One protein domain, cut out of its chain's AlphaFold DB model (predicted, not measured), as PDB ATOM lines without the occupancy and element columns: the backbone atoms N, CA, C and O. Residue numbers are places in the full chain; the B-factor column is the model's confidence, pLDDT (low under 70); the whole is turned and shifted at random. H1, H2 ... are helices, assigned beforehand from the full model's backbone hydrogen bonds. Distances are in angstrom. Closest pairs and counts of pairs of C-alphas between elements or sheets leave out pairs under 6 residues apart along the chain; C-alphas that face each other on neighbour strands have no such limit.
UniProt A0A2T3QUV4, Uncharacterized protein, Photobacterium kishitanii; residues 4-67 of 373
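AT A GLANCE: This is residues 4 to 67 of the 373 residues of an uncharacterized protein of Photobacterium kishitanii (UniProt A0A2T3QUV4). What does this model look like? It is a long straight helix, H1, whose first part, residues 4 to 17, sticks out as an arm from a small head; in the head the short helix H2 packs on H3, the loop of residues 35 to 48 swings out between the two, and the short H4 follows at the end of the length away from the arm. What is it made of, and how large is it? The printed part has 64 residues, with four named helices in the order H1, H2, H3, H4 and no named strand, and its class is all helix. It is only just loose, close to extended, with a radius of gyration of the C-alphas of 15.6 A, and the C-alphas span 54 by 22 by 15 A, the arm making much of the longest span.

HOW THE PARTS SIT: What does the longest helix, H1, residues 4 to 27, come near? It touches no helix, but it is close to H2, residues 29 to 34, though not clearly touching it: the closest C-alphas, those of Ile 25 and Val 31, are 5.8 A apart. The lines of these two helices are about perpendicular, at 87 degrees. Which helices touch? H2 and H3, residues 49 to 62, touch, with 8 pairs of C-alphas within 8 A, the closest being those of Val 33 and Arg 59 at 5.9 A. They run the same way at a steep tilt of 51 degrees, with their centres 10.3 A apart. Where does H4, residues 64 to 67, stand? It is close to H3 but not clearly touching, with the closest C-alphas, those of Gln 60 and Asn 66, 6.7 A apart. H1 and H3, H1 and H4, and H2 and H4 are apart. What do the backbone N and O atoms show? In H1, H2 and H3 every O i to N i+4 pair is within hydrogen-bond range. H4 is too short for such a pair, and its one O i to N i+3 pair is within range.

IN THESE COORDINATES: Where does H1 begin and end? Its 24 residues run from C-alpha 4 at (-44.687, 1.675, -37.375) to C-alpha 27 at (-43.987, -28.885, -21.843), 34.3 A from first to last C-alpha. Where are H2 and H3? H2, residues 29 to 34, measures 8.7 A from first to last C-alpha. H3, residues 49 to 62, begins with C-alpha 49 at (-32.355, -36.445, -23.347) and measures 20.2 A. Where does the last helix end? H4, residues 64 to 67, measures 4.9 A and ends with C-alpha 67 at (-53.719, -50.877, -24.848).

THE WHOLE: How far does the printed part reach? The two C-alphas farthest apart are those of Gln 4 and Ile 67, at 54.8 A. Residues 4 to 17, which belong to H1, stand free, and the 50 residues of the body without them span 34 by 20 by 15 A with a radius of gyration of 11.0 A. How are the helices linked? The links H1 to H2 and H3 to H4 are tight, with 1 residue each, while the link H2 to H3 is long, with 14 residues. The printed part has no cut. Where is the model's confidence low? The mean pLDDT of the printed part is 77.2, and 11 residues, 36 to 46, in the long link, are under 70.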
ATOM      1  N   GLN A   4     -45.802   2.582 -37.663       71.88
ATOM      2  CA  GLN A   4     -44.687   1.675 -37.375       71.88
ATOM      3  C   GLN A   4     -44.681   1.146 -35.932       71.88
ATOM      4  O   GLN A   4     -44.405  -0.033 -35.709       71.88
ATOM      5  N   GLU A   5     -45.014   1.969 -34.934       77.19
ATOM      6  CA  GLU A   5     -45.086   1.518 -33.537       77.19
ATOM      7  C   GLU A   5     -46.243   0.537 -33.322       77.19
ATOM      8  O   GLU A   5     -46.106  -0.444 -32.581       77.19
ATOM      9  N   LYS A   6     -47.379   0.763 -33.998       83.31
ATOM     10  CA  LYS A   6     -48.520  -0.166 -34.006       83.31
ATOM     11  C   LYS A   6     -48.122  -1.517 -34.594       83.31
ATOM     12  O   LYS A   6     -48.431  -2.546 -33.985       83.31
ATOM     13  N   ASP A   7     -47.405  -1.521 -35.712       79.25
ATOM     14  CA  ASP A   7     -46.965  -2.745 -36.382       79.25
ATOM     15  C   ASP A   7     -45.938  -3.526 -35.557       79.25
ATOM     16  O   ASP A   7     -46.088  -4.738 -35.356       79.25
ATOM     17  N   ILE A   8     -44.950  -2.838 -34.976       82.62
ATOM     18  CA  ILE A   8     -43.963  -3.452 -34.076       82.62
ATOM     19  C   ILE A   8     -44.661  -4.042 -32.845       82.62
ATOM     20  O   ILE A   8     -44.406  -5.191 -32.470       82.62
ATOM     21  N   TYR A   9     -45.599  -3.311 -32.238       87.06
ATOM     22  CA  TYR A   9     -46.356  -3.801 -31.089       87.06
ATOM     23  C   TYR A   9     -47.176  -5.056 -31.429       87.06
ATOM     24  O   TYR A   9     -47.163  -6.043 -30.679       87.06
ATOM     25  N   GLN A  10     -47.864  -5.066 -32.575       84.19
ATOM     26  CA  GLN A  10     -48.617  -6.235 -33.036       84.19
ATOM     27  C   GLN A  10     -47.701  -7.429 -33.331       84.19
ATOM     28  O   GLN A  10     -48.025  -8.558 -32.938       84.19
ATOM     29  N   MET A  11     -46.536  -7.197 -33.942       78.38
ATOM     30  CA  MET A  11     -45.525  -8.223 -34.198       78.38
ATOM     31  C   MET A  11     -45.006  -8.840 -32.892       78.38
ATOM     32  O   MET A  11     -45.016 -10.067 -32.743       78.38
ATOM     33  N   VAL A  12     -44.638  -8.019 -31.903       84.75
ATOM     34  CA  VAL A  12     -44.176  -8.482 -30.581       84.75
ATOM     35  C   VAL A  12     -45.275  -9.265 -29.860       84.75
ATOM     36  O   VAL A  12     -45.022 -10.351 -29.330       84.75
ATOM     37  N   LYS A  13     -46.523  -8.781 -29.881       86.69
ATOM     38  CA  LYS A  13     -47.675  -9.475 -29.281       86.69
ATOM     39  C   LYS A  13     -47.924 -10.834 -29.940       86.69
ATOM     40  O   LYS A  13     -48.178 -11.819 -29.240       86.69
ATOM     41  N   ARG A  14     -47.822 -10.916 -31.271       75.38
ATOM     42  CA  ARG A  14     -47.959 -12.165 -32.036       75.38
ATOM     43  C   ARG A  14     -46.828 -13.141 -31.722       75.38
ATOM     44  O   ARG A  14     -47.103 -14.319 -31.500       75.38
ATOM     45  N   ASN A  15     -45.592 -12.659 -31.629       76.44
ATOM     46  CA  ASN A  15     -44.431 -13.475 -31.274       76.44
ATOM     47  C   ASN A  15     -44.529 -14.017 -29.843       76.44
ATOM     48  O   ASN A  15     -44.384 -15.223 -29.652       76.44
ATOM     49  N   ARG A  16     -44.923 -13.192 -28.863       79.12
ATOM     50  CA  ARG A  16     -45.180 -13.649 -27.484       79.12
ATOM     51  C   ARG A  16     -46.268 -14.723 -27.420       79.12
ATOM     52  O   ARG A  16     -46.125 -15.705 -26.697       79.12
ATOM     53  N   ARG A  17     -47.362 -14.568 -28.176       79.44
ATOM     54  CA  ARG A  17     -48.419 -15.596 -28.265       79.44
ATOM     55  C   ARG A  17     -47.887 -16.900 -28.863       79.44
ATOM     56  O   ARG A  17     -48.144 -17.964 -28.304       79.44
ATOM     57  N   ARG A  18     -47.121 -16.823 -29.954       74.25
ATOM     58  CA  ARG A  18     -46.482 -17.989 -30.588       74.25
ATOM     59  C   ARG A  18     -45.529 -18.701 -29.634       74.25
ATOM     60  O   ARG A  18     -45.556 -19.922 -29.561       74.25
ATOM     61  N   GLU A  19     -44.741 -17.954 -28.872       77.25
ATOM     62  CA  GLU A  19     -43.807 -18.516 -27.901       77.25
ATOM     63  C   GLU A  19     -44.526 -19.185 -26.723       77.25
ATOM     64  O   GLU A  19     -44.149 -20.283 -26.321       77.25
ATOM     65  N   LYS A  20     -45.622 -18.598 -26.224       81.38
ATOM     66  CA  LYS A  20     -46.480 -19.246 -25.218       81.38
ATOM     67  C   LYS A  20     -47.042 -20.575 -25.720       81.38
ATOM     68  O   LYS A  20     -46.971 -21.568 -25.001       81.38
ATOM     69  N   ILE A  21     -47.550 -20.610 -26.954       77.12
ATOM     70  CA  ILE A  21     -48.064 -21.839 -27.577       77.12
ATOM     71  C   ILE A  21     -46.934 -22.861 -27.764       77.12
ATOM     72  O   ILE A  21     -47.102 -24.019 -27.398       77.12
ATOM     73  N   ARG A  22     -45.759 -22.436 -28.250       71.94
ATOM     74  CA  ARG A  22     -44.562 -23.285 -28.381       71.94
ATOM     75  C   ARG A  22     -44.173 -23.901 -27.042       71.94
ATOM     76  O   ARG A  22     -43.987 -25.109 -26.959       71.94
ATOM     77  N   ASN A  23     -44.103 -23.095 -25.986       77.19
ATOM     78  CA  ASN A  23     -43.763 -23.559 -24.644       77.19
ATOM     79  C   ASN A  23     -44.825 -24.508 -24.076       77.19
ATOM     80  O   ASN A  23     -44.472 -25.493 -23.430       77.19
ATOM     81  N   PHE A  24     -46.107 -24.249 -24.344       80.31
ATOM     82  CA  PHE A  24     -47.195 -25.152 -23.977       80.31
ATOM     83  C   PHE A  24     -47.071 -26.502 -24.692       80.31
ATOM     84  O   PHE A  24     -47.065 -27.532 -24.029       80.31
ATOM     85  N   ILE A  25     -46.885 -26.514 -26.015       75.25
ATOM     86  CA  ILE A  25     -46.682 -27.737 -26.810       75.25
ATOM     87  C   ILE A  25     -45.425 -28.491 -26.345       75.25
ATOM     88  O   ILE A  25     -45.426 -29.718 -26.240       75.25
ATOM     89  N   HIS A  26     -44.356 -27.762 -26.018       75.00
ATOM     90  CA  HIS A  26     -43.098 -28.345 -25.558       75.00
ATOM     91  C   HIS A  26     -43.260 -29.076 -24.224       75.00
ATOM     92  O   HIS A  26     -42.824 -30.222 -24.108       75.00
ATOM     93  N   LYS A  27     -43.918 -28.435 -23.245       78.69
ATOM     94  CA  LYS A  27     -43.987 -28.885 -21.843       78.69
ATOM     95  C   LYS A  27     -45.238 -29.701 -21.491       78.69
ATOM     96  O   LYS A  27     -45.237 -30.401 -20.480       78.69
ATOM     97  N   SER A  28     -46.317 -29.600 -22.264       82.88
ATOM     98  CA  SER A  28     -47.598 -30.224 -21.926       82.88
ATOM     99  C   SER A  28     -47.594 -31.725 -22.206       82.88
ATOM    100  O   SER A  28     -47.529 -32.159 -23.355       82.88
ATOM    101  N   LYS A  29     -47.769 -32.529 -21.150       82.88
ATOM    102  CA  LYS A  29     -47.953 -33.986 -21.267       82.88
ATOM    103  C   LYS A  29     -49.187 -34.353 -22.092       82.88
ATOM    104  O   LYS A  29     -49.163 -35.357 -22.790       82.88
ATOM    105  N   LEU A  30     -50.247 -33.546 -22.025       83.31
ATOM    106  CA  LEU A  30     -51.462 -33.770 -22.810       83.31
ATOM    107  C   LEU A  30     -51.168 -33.640 -24.304       83.31
ATOM    108  O   LEU A  30     -51.591 -34.482 -25.088       83.31
ATOM    109  N   VAL A  31     -50.363 -32.645 -24.685       82.00
ATOM    110  CA  VAL A  31     -49.910 -32.511 -26.071       82.00
ATOM    111  C   VAL A  31     -49.058 -33.711 -26.469       82.00
ATOM    112  O   VAL A  31     -49.264 -34.242 -27.545       82.00
ATOM    113  N   TRP A  32     -48.187 -34.229 -25.600       82.62
ATOM    114  CA  TRP A  32     -47.398 -35.430 -25.920       82.62
ATOM    115  C   TRP A  32     -48.243 -36.682 -26.180       82.62
ATOM    116  O   TRP A  32     -47.819 -37.549 -26.940       82.62
ATOM    117  N   VAL A  33     -49.414 -36.792 -25.545       83.88
ATOM    118  CA  VAL A  33     -50.361 -37.895 -25.767       83.88
ATOM    119  C   VAL A  33     -51.140 -37.698 -27.066       83.88
ATOM    120  O   VAL A  33     -51.338 -38.659 -27.815       83.88
ATOM    121  N   LEU A  34     -51.584 -36.461 -27.315       83.12
ATOM    122  CA  LEU A  34     -52.427 -36.111 -28.455       83.12
ATOM    123  C   LEU A  34     -51.658 -35.885 -29.755       83.12
ATOM    124  O   LEU A  34     -52.266 -35.926 -30.818       83.12
ATOM    125  N   ASP A  35     -50.351 -35.661 -29.675       73.94
ATOM    126  CA  ASP A  35     -49.468 -35.503 -30.821       73.94
ATOM    127  C   ASP A  35     -49.247 -36.867 -31.499       73.94
ATOM    128  O   ASP A  35     -48.585 -37.747 -30.925       73.94
ATOM    129  N   PRO A  36     -49.818 -37.086 -32.700       64.19
ATOM    130  CA  PRO A  36     -49.636 -38.339 -33.419       64.19
ATOM    131  C   PRO A  36     -48.204 -38.467 -33.950       64.19
ATOM    132  O   PRO A  36     -47.768 -39.576 -34.256       64.19
ATOM    133  N   TYR A  37     -47.455 -37.363 -34.012       66.12
ATOM    134  CA  TYR A  37     -46.123 -37.322 -34.581       66.12
ATOM    135  C   TYR A  37     -45.063 -37.443 -33.472       66.12
ATOM    136  O   TYR A  37     -44.970 -36.608 -32.573       66.12
ATOM    137  N   PRO A  38     -44.205 -38.477 -33.502       53.16
ATOM    138  CA  PRO A  38     -43.106 -38.634 -32.561       53.16
ATOM    139  C   PRO A  38     -42.103 -37.500 -32.573       53.16
ATOM    140  O   PRO A  38     -41.287 -37.424 -31.661       53.16
ATOM    141  N   TYR A  39     -42.130 -36.622 -33.566       58.69
ATOM    142  CA  TYR A  39     -40.975 -35.804 -33.870       58.69
ATOM    143  C   TYR A  39     -41.215 -34.321 -33.644       58.69
ATOM    144  O   TYR A  39     -42.319 -33.790 -33.765       58.69
ATOM    145  N   GLU A  40     -40.133 -33.653 -33.273       52.53
ATOM    146  CA  GLU A  40     -40.104 -32.215 -33.112       52.53
ATOM    147  C   GLU A  40     -40.193 -31.561 -34.481       52.53
ATOM    148  O   GLU A  40     -39.210 -31.447 -35.204       52.53
ATOM    149  N   THR A  41     -41.380 -31.073 -34.830       48.75
ATOM    150  CA  THR A  41     -41.456 -29.996 -35.818       48.75
ATOM    151  C   THR A  41     -40.529 -28.861 -35.350       48.75
ATOM    152  O   THR A  41     -40.510 -28.534 -34.161       48.75
ATOM    153  N   HIS A  42     -39.771 -28.217 -36.252       40.81
ATOM    154  CA  HIS A  42     -38.762 -27.171 -35.914       40.81
ATOM    155  C   HIS A  42     -39.328 -25.961 -35.173       40.81
ATOM    156  O   HIS A  42     -38.615 -25.076 -34.693       40.81
ATOM    157  N   LYS A  43     -40.651 -25.924 -35.052       47.88
ATOM    158  CA  LYS A  43     -41.369 -25.003 -34.197       47.88
ATOM    159  C   LYS A  43     -41.110 -25.244 -32.716       47.88
ATOM    160  O   LYS A  43     -41.520 -24.378 -31.962       47.88
ATOM    161  N   LEU A  44     -40.460 -26.326 -32.276       55.38
ATOM    162  CA  LEU A  44     -40.157 -26.622 -30.866       55.38
ATOM    163  C   LEU A  44     -38.647 -26.607 -30.613       55.38
ATOM    164  O   LEU A  44     -37.858 -26.743 -31.537       55.38
ATOM    165  N   LYS A  45     -38.220 -26.216 -29.407       61.16
ATOM    166  CA  LYS A  45     -36.784 -26.248 -29.072       61.16
ATOM    167  C   LYS A  45     -36.376 -27.724 -28.952       61.16
ATOM    168  O   LYS A  45     -37.234 -28.494 -28.520       61.16
ATOM    169  N   PRO A  46     -35.130 -28.107 -29.279       65.50
ATOM    170  CA  PRO A  46     -34.676 -29.469 -29.032       65.50
ATOM    171  C   PRO A  46     -34.875 -29.820 -27.554       65.50
ATOM    172  O   PRO A  46     -34.454 -29.062 -26.674       65.50
ATOM    173  N   ARG A  47     -35.574 -30.923 -27.270       70.25
ATOM    174  CA  ARG A  47     -35.720 -31.442 -25.900       70.25
ATOM    175  C   ARG A  47     -34.406 -32.036 -25.413       70.25
ATOM    176  O   ARG A  47     -33.656 -32.643 -26.174       70.25
ATOM    177  N   SER A  48     -34.156 -31.917 -24.110       79.38
ATOM    178  CA  SER A  48     -33.058 -32.657 -23.481       79.38
ATOM    179  C   SER A  48     -33.315 -34.167 -23.538       79.38
ATOM    180  O   SER A  48     -34.461 -34.611 -23.641       79.38
ATOM    181  N   ILE A  49     -32.257 -34.973 -23.396       79.38
ATOM    182  CA  ILE A  49     -32.355 -36.445 -23.347       79.38
ATOM    183  C   ILE A  49     -33.373 -36.890 -22.282       79.38
ATOM    184  O   ILE A  49     -34.215 -37.749 -22.533       79.38
ATOM    185  N   VAL A  50     -33.358 -36.243 -21.111       83.25
ATOM    186  CA  VAL A  50     -34.281 -36.535 -20.003       83.25
ATOM    187  C   VAL A  50     -35.730 -36.193 -20.361       83.25
ATOM    188  O   VAL A  50     -36.645 -36.954 -20.038       83.25
ATOM    189  N   GLU A  51     -35.970 -35.055 -21.016       80.56
ATOM    190  CA  GLU A  51     -37.311 -34.669 -21.474       80.56
ATOM    191  C   GLU A  51     -37.838 -35.623 -22.549       80.56
ATOM    192  O   GLU A  51     -39.002 -36.024 -22.488       80.56
ATOM    193  N   ASN A  52     -36.978 -36.042 -23.478       79.06
ATOM    194  CA  ASN A  52     -37.315 -37.028 -24.502       79.06
ATOM    195  C   ASN A  52     -37.653 -38.388 -23.897       79.06
ATOM    196  O   ASN A  52     -38.688 -38.956 -24.236       79.06
ATOM    197  N   PHE A  53     -36.864 -38.864 -22.934       82.69
ATOM    198  CA  PHE A  53     -37.166 -40.103 -22.224       82.69
ATOM    199  C   PHE A  53     -38.515 -40.033 -21.489       82.69
ATOM    200  O   PHE A  53     -39.341 -40.940 -21.591       82.69
ATOM    201  N   LYS A  54     -38.792 -38.924 -20.785       85.06
ATOM    202  CA  LYS A  54     -40.087 -38.707 -20.114       85.06
ATOM    203  C   LYS A  54     -41.247 -38.693 -21.106       85.06
ATOM    204  O   LYS A  54     -42.287 -39.291 -20.825       85.06
ATOM    205  N   ARG A  55     -41.084 -38.011 -22.243       83.62
ATOM    206  CA  ARG A  55     -42.082 -37.969 -23.315       83.62
ATOM    207  C   ARG A  55     -42.333 -39.361 -23.867       83.62
ATOM    208  O   ARG A  55     -43.491 -39.753 -23.962       83.62
ATOM    209  N   GLU A  56     -41.283 -40.114 -24.162       82.62
ATOM    210  CA  GLU A  56     -41.416 -41.454 -24.722       82.62
ATOM    211  C   GLU A  56     -42.092 -42.413 -23.741       82.62
ATOM    212  O   GLU A  56     -43.008 -43.127 -24.129       82.62
ATOM    213  N   LYS A  57     -41.775 -42.339 -22.441       87.62
ATOM    214  CA  LYS A  57     -42.485 -43.105 -21.404       87.62
ATOM    215  C   LYS A  57     -43.981 -42.781 -21.354       87.62
ATOM    216  O   LYS A  57     -44.818 -43.686 -21.264       87.62
ATOM    217  N   VAL A  58     -44.337 -41.491 -21.406       88.12
ATOM    218  CA  VAL A  58     -45.744 -41.067 -21.479       88.12
ATOM    219  C   VAL A  58     -46.379 -41.650 -22.729       88.12
ATOM    220  O   VAL A  58     -47.425 -42.275 -22.632       88.12
ATOM    221  N   ARG A  59     -45.735 -41.511 -23.885       84.69
ATOM    222  CA  ARG A  59     -46.251 -42.038 -25.142       84.69
ATOM    223  C   ARG A  59     -46.463 -43.543 -25.020       84.69
ATOM    224  O   ARG A  59     -47.607 -43.966 -25.118       84.69
ATOM    225  N   GLN A  60     -45.457 -44.335 -24.660       86.69
ATOM    226  CA  GLN A  60     -45.579 -45.793 -24.490       86.69
ATOM    227  C   GLN A  60     -46.795 -46.197 -23.649       86.69
ATOM    228  O   GLN A  60     -47.551 -47.077 -24.055       86.69
ATOM    229  N   THR A  61     -47.073 -45.472 -22.563       88.81
ATOM    230  CA  THR A  61     -48.252 -45.697 -21.707       88.81
ATOM    231  C   THR A  61     -49.594 -45.543 -22.444       88.81
ATOM    232  O   THR A  61     -50.535 -46.284 -22.171       88.81
ATOM    233  N   TYR A  62     -49.707 -44.592 -23.375       89.94
ATOM    234  CA  TYR A  62     -50.926 -44.323 -24.156       89.94
ATOM    235  C   TYR A  62     -50.887 -44.940 -25.562       89.94
ATOM    236  O   TYR A  62     -51.723 -44.604 -26.399       89.94
ATOM    237  N   SER A  63     -49.901 -45.779 -25.863       90.19
ATOM    238  CA  SER A  63     -49.744 -46.417 -27.171       90.19
ATOM    239  C   SER A  63     -50.805 -47.492 -27.404       90.19
ATOM    240  O   SER A  63     -51.260 -48.136 -26.455       90.19
ATOM    241  N   TRP A  64     -51.166 -47.745 -28.664       90.81
ATOM    242  CA  TRP A  64     -52.001 -48.908 -28.986       90.81
ATOM    243  C   TRP A  64     -51.335 -50.235 -28.579       90.81
ATOM    244  O   TRP A  64     -52.055 -51.144 -28.188       90.81
ATOM    245  N   HIS A  65     -49.995 -50.322 -28.577       88.19
ATOM    246  CA  HIS A  65     -49.246 -51.497 -28.090       88.19
ATOM    247  C   HIS A  65     -49.436 -51.745 -26.587       88.19
ATOM    248  O   HIS A  65     -49.401 -52.879 -26.125       88.19
ATOM    249  N   ASN A  66     -49.608 -50.693 -25.787       89.12
ATOM    250  CA  ASN A  66     -49.902 -50.865 -24.368       89.12
ATOM    251  C   ASN A  66     -51.378 -51.211 -24.150       89.12
ATOM    252  O   ASN A  66     -51.699 -52.050 -23.316       89.12
ATOM    253  N   ILE A  67     -52.278 -50.591 -24.918       90.44
ATOM    254  CA  ILE A  67     -53.719 -50.877 -24.848       90.44
ATOM    255  C   ILE A  67     -54.011 -52.320 -25.276       90.44
ATOM    256  O   ILE A  67     -54.850 -52.970 -24.659       90.44
TER     257      ILE A  67